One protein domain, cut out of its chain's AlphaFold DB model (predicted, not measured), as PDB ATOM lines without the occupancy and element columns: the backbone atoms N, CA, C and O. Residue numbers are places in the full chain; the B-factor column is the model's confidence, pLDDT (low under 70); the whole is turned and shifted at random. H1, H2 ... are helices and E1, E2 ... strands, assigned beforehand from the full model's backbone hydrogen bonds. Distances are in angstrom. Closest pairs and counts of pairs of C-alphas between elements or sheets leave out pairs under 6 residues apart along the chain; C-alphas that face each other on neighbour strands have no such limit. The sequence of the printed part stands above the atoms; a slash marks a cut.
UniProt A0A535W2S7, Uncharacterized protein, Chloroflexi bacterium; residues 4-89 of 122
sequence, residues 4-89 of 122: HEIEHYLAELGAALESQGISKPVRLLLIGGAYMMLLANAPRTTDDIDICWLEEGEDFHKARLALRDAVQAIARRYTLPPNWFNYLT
ATOM      1  N   HIS A   4     209.463 190.351 228.127       90.88
ATOM      2  CA  HIS A   4     209.283 191.506 227.241       90.88
ATOM      3  C   HIS A   4     210.266 192.654 227.538       90.88
ATOM      4  O   HIS A   4     210.692 193.351 226.623       90.88
ATOM      5  N   GLU A   5     210.657 192.850 228.803       92.56
ATOM      6  CA  GLU A   5     211.665 193.855 229.169       92.56
ATOM      7  C   GLU A   5     213.044 193.443 228.645       92.56
ATOM      8  O   GLU A   5     213.770 194.269 228.101       92.56
ATOM      9  N   ILE A   6     213.385 192.155 228.758       91.62
ATOM     10  CA  ILE A   6     214.645 191.606 228.243       91.62
ATOM     11  C   ILE A   6     214.718 191.792 226.724       91.62
ATOM     12  O   ILE A   6     215.725 192.285 226.223       91.62
ATOM     13  N   GLU A   7     213.660 191.438 225.991       92.75
ATOM     14  CA  GLU A   7     213.587 191.633 224.536       92.75
ATOM     15  C   GLU A   7     213.749 193.104 224.151       92.75
ATOM     16  O   GLU A   7     214.542 193.427 223.266       92.75
ATOM     17  N   HIS A   8     213.060 194.001 224.863       95.38
ATOM     18  CA  HIS A   8     213.169 195.443 224.657       95.38
ATOM     19  C   HIS A   8     214.603 195.948 224.859       95.38
ATOM     20  O   HIS A   8     215.145 196.649 224.004       95.38
ATOM     21  N   TYR A   9     215.267 195.553 225.950       94.88
ATOM     22  CA  TYR A   9     216.646 195.970 226.212       94.88
ATOM     23  C   TYR A   9     217.642 195.389 225.206       94.88
ATOM     24  O   TYR A   9     218.598 196.072 224.841       94.88
ATOM     25  N   LEU A  10     217.429 194.158 224.731       92.94
ATOM     26  CA  LEU A  10     218.264 193.552 223.690       92.94
ATOM     27  C   LEU A  10     218.086 194.252 222.333       92.94
ATOM     28  O   LEU A  10     219.074 194.451 221.627       92.94
ATOM     29  N   ALA A  11     216.868 194.676 221.990       93.94
ATOM     30  CA  ALA A  11     216.606 195.451 220.778       93.94
ATOM     31  C   ALA A  11     217.276 196.836 220.830       93.94
ATOM     32  O   ALA A  11     217.963 197.232 219.887       93.94
ATOM     33  N   GLU A  12     217.151 197.542 221.956       95.25
ATOM     34  CA  GLU A  12     217.822 198.829 222.189       95.25
ATOM     35  C   GLU A  12     219.349 198.696 222.134       95.25
ATOM     36  O   GLU A  12     220.037 199.571 221.607       95.25
ATOM     37  N   LEU A  13     219.888 197.585 222.643       93.12
ATOM     38  CA  LEU A  13     221.314 197.284 222.573       93.12
ATOM     39  C   LEU A  13     221.773 197.075 221.128       93.12
ATOM     40  O   LEU A  13     222.796 197.632 220.739       93.12
ATOM     41  N   GLY A  14     221.003 196.335 220.325       91.62
ATOM     42  CA  GLY A  14     221.262 196.164 218.893       91.62
ATOM     43  C   GLY A  14     221.307 197.502 218.152       91.62
ATOM     44  O   GLY A  14     222.311 197.818 217.518       91.62
ATOM     45  N   ALA A  15     220.281 198.339 218.332       92.88
ATOM     46  CA  ALA A  15     220.228 199.668 217.722       92.88
ATOM     47  C   ALA A  15     221.402 200.566 218.162       92.88
ATOM     48  O   ALA A  15     221.991 201.287 217.350       92.88
ATOM     49  N   ALA A  16     221.794 200.504 219.439       93.00
ATOM     50  CA  ALA A  16     222.933 201.260 219.951       93.00
ATOM     51  C   ALA A  16     224.263 200.810 219.320       93.00
ATOM     52  O   ALA A  16     225.095 201.658 218.996       93.00
ATOM     53  N   LEU A  17     224.467 199.507 219.114       91.25
ATOM     54  CA  LEU A  17     225.662 198.971 218.453       91.25
ATOM     55  C   LEU A  17     225.730 199.362 216.975       91.25
ATOM     56  O   LEU A  17     226.789 199.778 216.499       91.25
ATOM     57  N   GLU A  18     224.603 199.284 216.268       90.94
ATOM     58  CA  GLU A  18     224.509 199.711 214.869       90.94
ATOM     59  C   GLU A  18     224.859 201.196 214.728       90.94
ATOM     60  O   GLU A  18     225.664 201.568 213.872       90.94
ATOM     61  N   SER A  19     224.350 202.042 215.632       90.69
ATOM     62  CA  SER A  19     224.657 203.479 215.640       90.69
ATOM     63  C   SER A  19     226.139 203.795 215.900       90.69
ATOM     64  O   SER A  19     226.628 204.850 215.503       90.69
ATOM     65  N   GLN A  20     226.871 202.867 216.527       89.44
ATOM     66  CA  GLN A  20     228.313 202.959 216.780       89.44
ATOM     67  C   GLN A  20     229.168 202.376 215.641       89.44
ATOM     68  O   GLN A  20     230.392 202.305 215.760       89.44
ATOM     69  N   GLY A  21     228.552 201.961 214.529       87.62
ATOM     70  CA  GLY A  21     229.261 201.427 213.365       87.62
ATOM     71  C   GLY A  21     229.641 199.950 213.479       87.62
ATOM     72  O   GLY A  21     230.447 199.466 212.680       87.62
ATOM     73  N   ILE A  22     229.071 199.211 214.438       87.62
ATOM     74  CA  ILE A  22     229.218 197.753 214.504       87.62
ATOM     75  C   ILE A  22     228.302 197.128 213.447       87.62
ATOM     76  O   ILE A  22     227.118 196.911 213.671       87.62
ATOM     77  N   SER A  23     228.863 196.865 212.267       80.44
ATOM     78  CA  SER A  23     228.141 196.305 211.115       80.44
ATOM     79  C   SER A  23     228.216 194.779 211.014       80.44
ATOM     80  O   SER A  23     227.394 194.159 210.342       80.44
ATOM     81  N   LYS A  24     229.200 194.154 211.674       82.94
ATOM     82  CA  LYS A  24     229.313 192.693 211.755       82.94
ATOM     83  C   LYS A  24     228.496 192.180 212.948       82.94
ATOM     84  O   LYS A  24     228.682 192.699 214.050       82.94
ATOM     85  N   PRO A  25     227.648 191.149 212.770       82.19
ATOM     86  CA  PRO A  25     226.929 190.541 213.882       82.19
ATOM     87  C   PRO A  25     227.896 189.982 214.927       82.19
ATOM     88  O   PRO A  25     228.728 189.139 214.601       82.19
ATOM     89  N   VAL A  26     227.748 190.416 216.179       82.50
ATOM     90  CA  VAL A  26     228.494 189.876 217.323       82.50
ATOM     91  C   VAL A  26     227.720 188.688 217.876       82.50
ATOM     92  O   VAL A  26     226.610 188.850 218.388       82.50
ATOM     93  N   ARG A  27     228.279 187.479 217.785       85.62
ATOM     94  CA  ARG A  27     227.606 186.282 218.312       85.62
ATOM     95  C   ARG A  27     227.795 186.151 219.823       85.62
ATOM     96  O   ARG A  27     228.909 185.977 220.321       85.62
ATOM     97  N   LEU A  28     226.676 186.185 220.538       86.50
ATOM     98  CA  LEU A  28     226.588 186.034 221.990       86.50
ATOM     99  C   LEU A  28     225.753 184.799 222.318       86.50
ATOM    100  O   LEU A  28     224.715 184.563 221.701       86.50
ATOM    101  N   LEU A  29     226.179 184.030 223.316       88.19
ATOM    102  CA  LEU A  29     225.388 182.942 223.873       88.19
ATOM    103  C   LEU A  29     224.658 183.437 225.120       88.19
ATOM    104  O   LEU A  29     225.291 183.721 226.136       88.19
ATOM    105  N   LEU A  30     223.331 183.498 225.048       89.38
ATOM    106  CA  LEU A  30     222.479 183.772 226.200       89.38
ATOM    107  C   LEU A  30     222.376 182.530 227.091       89.38
ATOM    108  O   LEU A  30     222.097 181.433 226.607       89.38
ATOM    109  N   ILE A  31     222.564 182.703 228.397       88.62
ATOM    110  CA  ILE A  31     222.511 181.626 229.391       88.62
ATOM    111  C   ILE A  31     221.697 182.061 230.621       88.62
ATOM    112  O   ILE A  31     221.180 183.174 230.700       88.62
ATOM    113  N   GLY A  32     221.538 181.157 231.589       86.06
ATOM    114  CA  GLY A  32     220.943 181.493 232.883       86.06
ATOM    115  C   GLY A  32     219.442 181.795 232.824       86.06
ATOM    116  O   GLY A  32     218.690 181.157 232.086       86.06
ATOM    117  N   GLY A  33     218.990 182.729 233.666       87.50
ATOM    118  CA  GLY A  33     217.569 183.052 233.839       87.50
ATOM    119  C   GLY A  33     216.916 183.589 232.566       87.50
ATOM    120  O   GLY A  33     215.851 183.109 232.183       87.50
ATOM    121  N   ALA A  34     217.594 184.506 231.872       88.62
ATOM    122  CA  ALA A  34     217.111 185.099 230.628       88.62
ATOM    123  C   ALA A  34     216.927 184.052 229.512       88.62
ATOM    124  O   ALA A  34     215.891 184.047 228.850       88.62
ATOM    125  N   TYR A  35     217.862 183.102 229.360       88.56
ATOM    126  CA  TYR A  35     217.702 181.975 228.429       88.56
ATOM    127  C   TYR A  35     216.453 181.139 228.745       88.56
ATOM    128  O   TYR A  35     215.660 180.828 227.855       88.56
ATOM    129  N   MET A  36     216.252 180.798 230.022       87.06
ATOM    130  CA  MET A  36     215.109 179.981 230.442       87.06
ATOM    131  C   MET A  36     213.768 180.684 230.192       87.06
ATOM    132  O   MET A  36     212.773 180.023 229.900       87.06
ATOM    133  N   MET A  37     213.740 182.010 230.303       87.75
ATOM    134  CA  MET A  37     212.539 182.805 230.068       87.75
ATOM    135  C   MET A  37     212.222 182.935 228.579       87.75
ATOM    136  O   MET A  37     211.091 182.672 228.185       87.75
ATOM    137  N   LEU A  38     213.210 183.308 227.761       86.00
ATOM    138  CA  LEU A  38     212.985 183.597 226.343       86.00
ATOM    139  C   LEU A  38     212.850 182.336 225.485       86.00
ATOM    140  O   LEU A  38     212.009 182.291 224.595       86.00
ATOM    141  N   LEU A  39     213.667 181.306 225.736       85.06
ATOM    142  CA  LEU A  39     213.715 180.116 224.877       85.06
ATOM    143  C   LEU A  39     213.052 178.886 225.497       85.06
ATOM    144  O   LEU A  39     212.436 178.104 224.778       85.06
ATOM    145  N   ALA A  40     213.157 178.696 226.816       81.25
ATOM    146  CA  ALA A  40     212.576 177.522 227.481       81.25
ATOM    147  C   ALA A  40     211.129 177.738 227.973       81.25
ATOM    148  O   ALA A  40     210.565 176.831 228.587       81.25
ATOM    149  N   ASN A  41     210.543 178.920 227.723       78.38
ATOM    150  CA  ASN A  41     209.196 179.330 228.145       78.38
ATOM    151  C   ASN A  41     208.900 179.027 229.630       78.38
ATOM    152  O   ASN A  41     207.799 178.622 230.009       78.38
ATOM    153  N   ALA A  42     209.918 179.164 230.485       77.50
ATOM    154  CA  ALA A  42     209.781 178.921 231.910       77.50
ATOM    155  C   ALA A  42     209.261 180.195 232.601       77.50
ATOM    156  O   ALA A  42     209.930 181.229 232.523       77.50
ATOM    157  N   PRO A  43     208.130 180.143 233.334       68.75
ATOM    158  CA  PRO A  43     207.604 181.303 234.044       68.75
ATOM    159  C   PRO A  43     208.504 181.620 235.243       68.75
ATOM    160  O   PRO A  43     208.396 181.031 236.321       68.75
ATOM    161  N   ARG A  44     209.443 182.538 235.031       78.50
ATOM    162  CA  ARG A  44     210.339 183.104 236.039       78.50
ATOM    163  C   ARG A  44     210.563 184.577 235.744       78.50
ATOM    164  O   ARG A  44     210.317 185.038 234.639       78.50
ATOM    165  N   THR A  45     211.070 185.279 236.743       80.31
ATOM    166  CA  THR A  45     211.711 186.582 236.588       80.31
ATOM    167  C   THR A  45     213.208 186.420 236.826       80.31
ATOM    168  O   THR A  45     213.631 185.552 237.596       80.31
ATOM    169  N   THR A  46     214.010 187.253 236.173       85.75
ATOM    170  CA  THR A  46     215.457 187.358 236.398       85.75
ATOM    171  C   THR A  46     215.820 188.821 236.602       85.75
ATOM    172  O   THR A  46     215.126 189.696 236.084       85.75
ATOM    173  N   ASP A  47     216.876 189.101 237.352       86.81
ATOM    174  CA  ASP A  47     217.338 190.475 237.601       86.81
ATOM    175  C   ASP A  47     218.540 190.843 236.722       86.81
ATOM    176  O   ASP A  47     219.023 191.973 236.753       86.81
ATOM    177  N   ASP A  48     219.011 189.880 235.932       88.56
ATOM    178  CA  ASP A  48     220.178 189.969 235.076       88.56
ATOM    179  C   ASP A  48     220.064 189.078 233.827       88.56
ATOM    180  O   ASP A  48     219.327 188.085 233.777       88.56
ATOM    181  N   ILE A  49     220.823 189.473 232.809       91.06
ATOM    182  CA  ILE A  49     221.073 188.769 231.558       91.06
ATOM    183  C   ILE A  49     222.514 188.266 231.615       91.06
ATOM    184  O   ILE A  49     223.453 189.059 231.564       91.06
ATOM    185  N   ASP A  50     222.697 186.954 231.704       90.31
ATOM    186  CA  ASP A  50     224.014 186.328 231.638       90.31
ATOM    187  C   ASP A  50     224.339 185.948 230.189       90.31
ATOM    188  O   ASP A  50     223.560 185.250 229.531       90.31
ATOM    189  N   ILE A  51     225.512 186.358 229.703       90.06
ATOM    190  CA  ILE A  51     225.992 186.000 228.368       90.06
ATOM    191  C   ILE A  51     227.405 185.413 228.382       90.06
ATOM    192  O   ILE A  51     228.220 185.697 229.262       90.06
ATOM    193  N   CYS A  52     227.706 184.621 227.359       87.25
ATOM    194  CA  CYS A  52     229.043 184.143 227.031       87.25
ATOM    195  C   CYS A  52     229.415 184.569 225.605       87.25
ATOM    196  O   CYS A  52     228.567 184.615 224.712       87.25
ATOM    197  N   TRP A  53     230.686 184.881 225.391       85.06
ATOM    198  CA  TRP A  53     231.207 185.281 224.088       85.06
ATOM    199  C   TRP A  53     231.490 184.056 223.217       85.06
ATOM    200  O   TRP A  53     232.010 183.059 223.713       85.06
ATOM    201  N   LEU A  54     231.162 184.135 221.924       83.50
ATOM    202  CA  LEU A  54     231.461 183.080 220.942       83.50
ATOM    203  C   LEU A  54     232.545 183.487 219.933       83.50
ATOM    204  O   LEU A  54     232.847 182.726 219.015       83.50
ATOM    205  N   GLU A  55     233.081 184.697 220.058       80.31
ATOM    206  CA  GLU A  55     234.031 185.288 219.118       80.31
ATOM    207  C   GLU A  55     235.301 185.745 219.832       80.31
ATOM    208  O   GLU A  55     235.275 186.111 221.007       80.31
ATOM    209  N   GLU A  56     236.411 185.739 219.092       75.62
ATOM    210  CA  GLU A  56     237.734 186.173 219.538       75.62
ATOM    211  C   GLU A  56     238.412 187.002 218.429       75.62
ATOM    212  O   GLU A  56     238.104 186.835 217.247       75.62
ATOM    213  N   GLY A  57     239.334 187.900 218.800       77.31
ATOM    214  CA  GLY A  57     240.140 188.705 217.866       77.31
ATOM    215  C   GLY A  57     240.008 190.230 218.015       77.31
ATOM    216  O   GLY A  57     239.263 190.737 218.851       77.31
ATOM    217  N   GLU A  58     240.743 190.979 217.186       76.00
ATOM    218  CA  GLU A  58     240.819 192.453 217.238       76.00
ATOM    219  C   GLU A  58     239.495 193.150 216.877       76.00
ATOM    220  O   GLU A  58     239.072 194.093 217.549       76.00
ATOM    221  N   ASP A  59     238.790 192.657 215.854       75.44
ATOM    222  CA  ASP A  59     237.455 193.157 215.487       75.44
ATOM    223  C   ASP A  59     236.463 192.978 216.648       75.44
ATOM    224  O   ASP A  59     235.656 193.861 216.950       75.44
ATOM    225  N   PHE A  60     236.583 191.855 217.358       83.06
ATOM    226  CA  PHE A  60     235.790 191.557 218.539       83.06
ATOM    227  C   PHE A  60     236.144 192.471 219.723       83.06
ATOM    228  O   PHE A  60     235.256 192.885 220.469       83.06
ATOM    229  N   HIS A  61     237.411 192.875 219.873       84.00
ATOM    230  CA  HIS A  61     237.811 193.838 220.901       84.00
ATOM    231  C   HIS A  61     237.084 195.183 220.748       84.00
ATOM    232  O   HIS A  61     236.553 195.713 221.728       84.00
ATOM    233  N   LYS A  62     236.998 195.712 219.518       84.25
ATOM    234  CA  LYS A  62     236.254 196.951 219.229       84.25
ATOM    235  C   LYS A  62     234.767 196.803 219.546       84.25
ATOM    236  O   LYS A  62     234.203 197.649 220.239       84.25
ATOM    237  N   ALA A  63     234.154 195.705 219.108       85.50
ATOM    238  CA  ALA A  63     232.756 195.412 219.402       85.50
ATOM    239  C   ALA A  63     232.487 195.285 220.912       85.50
ATOM    240  O   ALA A  63     231.471 195.767 221.406       85.50
ATOM    241  N   ARG A  64     233.422 194.704 221.675       87.75
ATOM    242  CA  ARG A  64     233.315 194.569 223.133       87.75
ATOM    243  C   ARG A  64     233.297 195.919 223.849       87.75
ATOM    244  O   ARG A  64     232.567 196.075 224.828       87.75
ATOM    245  N   LEU A  65     234.098 196.883 223.390       89.19
ATOM    246  CA  LEU A  65     234.097 198.242 223.940       89.19
ATOM    247  C   LEU A  65     232.775 198.956 223.638       89.19
ATOM    248  O   LEU A  65     232.140 199.451 224.567       89.19
ATOM    249  N   ALA A  66     232.323 198.905 222.383       90.50
ATOM    250  CA  ALA A  66     231.042 199.473 221.964       90.50
ATOM    251  C   ALA A  66     229.858 198.890 222.759       90.50
ATOM    252  O   ALA A  66     228.990 199.616 223.249       90.50
ATOM    253  N   LEU A  67     229.860 197.569 222.970       91.00
ATOM    254  CA  LEU A  67     228.839 196.879 223.753       91.00
ATOM    255  C   LEU A  67     228.847 197.305 225.219       91.00
ATOM    256  O   LEU A  67     227.788 197.570 225.782       91.00
ATOM    257  N   ARG A  68     230.027 197.402 225.840       91.31
ATOM    258  CA  ARG A  68     230.152 197.869 227.227       91.31
ATOM    259  C   ARG A  68     229.536 199.258 227.386       91.31
ATOM    260  O   ARG A  68     228.786 199.483 228.333       91.31
ATOM    261  N   ASP A  69     229.851 200.166 226.471       92.25
ATOM    262  CA  ASP A  69     229.398 201.550 226.545       92.25
ATOM    263  C   ASP A  69     227.877 201.642 226.297       92.25
ATOM    264  O   ASP A  69     227.167 202.320 227.045       92.25
ATOM    265  N   ALA A  70     227.345 200.862 225.348       93.56
ATOM    266  CA  ALA A  70     225.905 200.747 225.107       93.56
ATOM    267  C   ALA A  70     225.143 200.163 226.312       93.56
ATOM    268  O   ALA A  70     224.122 200.711 226.731       93.56
ATOM    269  N   VAL A  71     225.665 199.098 226.933       94.06
ATOM    270  CA  VAL A  71     225.083 198.488 228.140       94.06
ATOM    271  C   VAL A  71     225.009 199.485 229.292       94.06
ATOM    272  O   VAL A  71     224.007 199.529 230.010       94.06
ATOM    273  N   GLN A  72     226.039 200.317 229.467       93.50
ATOM    274  CA  GLN A  72     226.030 201.371 230.481       93.50
ATOM    275  C   GLN A  72     225.013 202.473 230.163       93.50
ATOM    276  O   GLN A  72     224.343 202.961 231.074       93.50
ATOM    277  N   ALA A  73     224.879 202.864 228.894       94.06
ATOM    278  CA  ALA A  73     223.899 203.860 228.475       94.06
ATOM    279  C   ALA A  73     222.460 203.384 228.745       94.06
ATOM    280  O   ALA A  73     221.669 204.120 229.337       94.06
ATOM    281  N   ILE A  74     222.149 202.130 228.402       94.94
ATOM    282  CA  ILE A  74     220.846 201.502 228.666       94.94
ATOM    283  C   ILE A  74     220.604 201.373 230.173       94.94
ATOM    284  O   ILE A  74     219.528 201.736 230.645       94.94
ATOM    285  N   ALA A  75     221.617 200.956 230.947       94.94
ATOM    286  CA  ALA A  75     221.503 200.874 232.404       94.94
ATOM    287  C   ALA A  75     221.075 202.211 233.019       94.94
ATOM    288  O   ALA A  75     220.173 202.257 233.850       94.94
ATOM    289  N   ARG A  76     221.689 203.312 232.572       94.88
ATOM    290  CA  ARG A  76     221.343 204.663 233.032       94.88
ATOM    291  C   ARG A  76     219.950 205.082 232.569       94.88
ATOM    292  O   ARG A  76     219.204 205.637 233.365       94.88
ATOM    293  N   ARG A  77     219.596 204.804 231.311       95.31
ATOM    294  CA  ARG A  77     218.305 205.186 230.716       95.31
ATOM    295  C   ARG A  77     217.119 204.538 231.428       95.31
ATOM    296  O   ARG A  77     216.108 205.200 231.635       95.31
ATOM    297  N   TYR A  78     217.251 203.270 231.807       94.94
ATOM    298  CA  TYR A  78     216.169 202.486 232.411       94.94
ATOM    299  C   TYR A  78     216.367 202.225 233.913       94.94
ATOM    300  O   TYR A  78     215.603 201.474 234.508       94.94
ATOM    301  N   THR A  79     217.358 202.864 234.547       94.12
ATOM    302  CA  THR A  79     217.687 202.686 235.978       94.12
ATOM    303  C   THR A  79     217.927 201.213 236.350       94.12
ATOM    304  O   THR A  79     217.487 200.728 237.391       94.12
ATOM    305  N   LEU A  80     218.619 200.476 235.479       93.69
ATOM    306  CA  LEU A  80     218.934 199.064 235.703       93.69
ATOM    307  C   LEU A  80     220.155 198.909 236.622       93.69
ATOM    308  O   LEU A  80     221.039 199.776 236.632       93.69
ATOM    309  N   PRO A  81     220.260 197.788 237.361       89.62
ATOM    310  CA  PRO A  81     221.455 197.466 238.133       89.62
ATOM    311  C   PRO A  81     222.722 197.482 237.260       89.62
ATOM    312  O   PRO A  81     222.667 197.051 236.113       89.62
ATOM    313  N   PRO A  82     223.898 197.890 237.769       83.56
ATOM    314  CA  PRO A  82     225.134 197.931 236.974       83.56
ATOM    315  C   PRO A  82     225.548 196.585 236.355       83.56
ATOM    316  O   PRO A  82     226.280 196.553 235.372       83.56
ATOM    317  N   ASN A  83     225.083 195.483 236.943       88.06
ATOM    318  CA  ASN A  83     225.325 194.099 236.545       88.06
ATOM    319  C   ASN A  83     224.095 193.453 235.875       88.06
ATOM    320  O   ASN A  83     223.960 192.233 235.888       88.06
ATOM    321  N   TRP A  84     223.179 194.255 235.321       93.06
ATOM    322  CA  TRP A  84     222.005 193.758 234.598       93.06
ATOM    323  C   TRP A  84     222.377 192.956 233.343       93.06
ATOM    324  O   TRP A  84     221.594 192.129 232.892       93.06
ATOM    325  N   PHE A  85     223.569 193.197 232.790       92.12
ATOM    326  CA  PHE A  85     224.117 192.501 231.634       92.12
ATOM    327  C   PHE A  85     225.515 191.972 231.977       92.12
ATOM    328  O   PHE A  85     226.497 192.720 232.003       92.12
ATOM    329  N   ASN A  86     225.592 190.681 232.291       89.25
ATOM    330  CA  ASN A  86     226.773 190.026 232.840       89.25
ATOM    331  C   ASN A  86     227.546 189.254 231.777       89.25
ATOM    332  O   ASN A  86     227.064 188.293 231.179       89.25
ATOM    333  N   TYR A  87     228.806 189.644 231.610       85.81
ATOM    334  CA  TYR A  87     229.762 188.979 230.737       85.81
ATOM    335  C   TYR A  87     230.476 187.864 231.494       85.81
ATOM    336  O   TYR A  87     231.417 188.127 232.251       85.81
ATOM    337  N   LEU A  88     230.078 186.611 231.285       75.19
ATOM    338  CA  LEU A  88     230.854 185.494 231.805       75.19
ATOM    339  C   LEU A  88     232.103 185.319 230.939       75.19
ATOM    340  O   LEU A  88     232.063 184.764 229.846       75.19
ATOM    341  N   THR A  89     233.233 185.818 231.437       60.22
ATOM    342  CA  THR A  89     234.549 185.661 230.793       60.22
ATOM    343  C   THR A  89     235.100 184.245 230.925       60.22
ATOM    344  O   THR A  89     235.955 183.839 230.151       60.22
TER     345      THR A  89
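Overview. This is residues 4 to 89 of the 122 residues of an uncharacterized protein of Chloroflexi bacterium (UniProt A0A535W2S7). A small sheet of three short strands, E1, E2 and E3, stands next to two long helices, H1 and H3, which cross each other steeply; H3 also grazes the sheet, and the short helix H2 sits where E1 ends. The printed part has 86 residues, with three named helices and three named strands in the order H1, E1, H2, E2, H3, E3. The sheet has the order E1, E2, E3 and is mixed, E1 antiparallel and E3 parallel to E2; the class is mixed, helices and strands. The whole is compact, with a radius of gyration of the C-alphas of 12.8 A, a rounded outline and spans of 38 by 27 by 19 A.

Arrangement. In the sheet, E2, residues 49 to 53, is the inner strand. Its antiparallel neighbour is the edge strand E1, residues 28 to 31, with N 29 and O 52 at 2.8 A, within hydrogen-bond range. Its parallel neighbour is the other edge strand, E3, residues 85 to 88, with N 86 and O 49 at 2.8 A, also within that range. H3, residues 58 to 78, is on the sheet but only grazes it; its closest C-alphas to E3 are those of Val 71 and Phe 85, 7.0 A apart. E2, H3 and E3 form a strand-helix-strand unit, two parallel neighbour strands with a helix between them in the chain, and its crossover is right-handed. H1, residues 4 to 19, touches H3 at a steep tilt of 51 degrees, opposite ways, with the C-alphas of Ala 16 and Ala 70 closest at 6.0 A. H1 is only just not on the sheet, with 4 pairs of C-alphas within 10 A. H2, residues 32 to 38, is on the sheet but only grazes it; its closest C-alphas to E2 are those of Ala 34 and Ile 49, 5.5 A apart. H2 is close to H1 but not clearly touching it, the C-alphas of Ile 6 and Ala 34 being closest at 7.4 A, and their lines are about perpendicular at 83 degrees. H2 and H3 are apart. In H1, H2 and H3 every O i to N i+4 pair is within hydrogen-bond range.

Along the chain. E2 measures 13.1 A from first to last C-alpha, E1 9.5 A and E3 9.7 A; E2 begins at C-alpha 49, (221.073, 188.769, 231.558). H3 measures 30.6 A, H1 22.7 A and H2 10.5 A. H1 begins at C-alpha 4, (209.283, 191.506, 227.241), and E3 ends at C-alpha 88, (230.854, 185.494, 231.805).

Size, cuts and confidence. The two C-alphas farthest apart, those of Pro 43 and Glu 58, are 38.9 A apart. The printed part has no cut. No link is long; those from E1 to H2 and from E2 to H3 are tight. The mean pLDDT of the printed part is 87.5, and residues 43 and 89 are under 70.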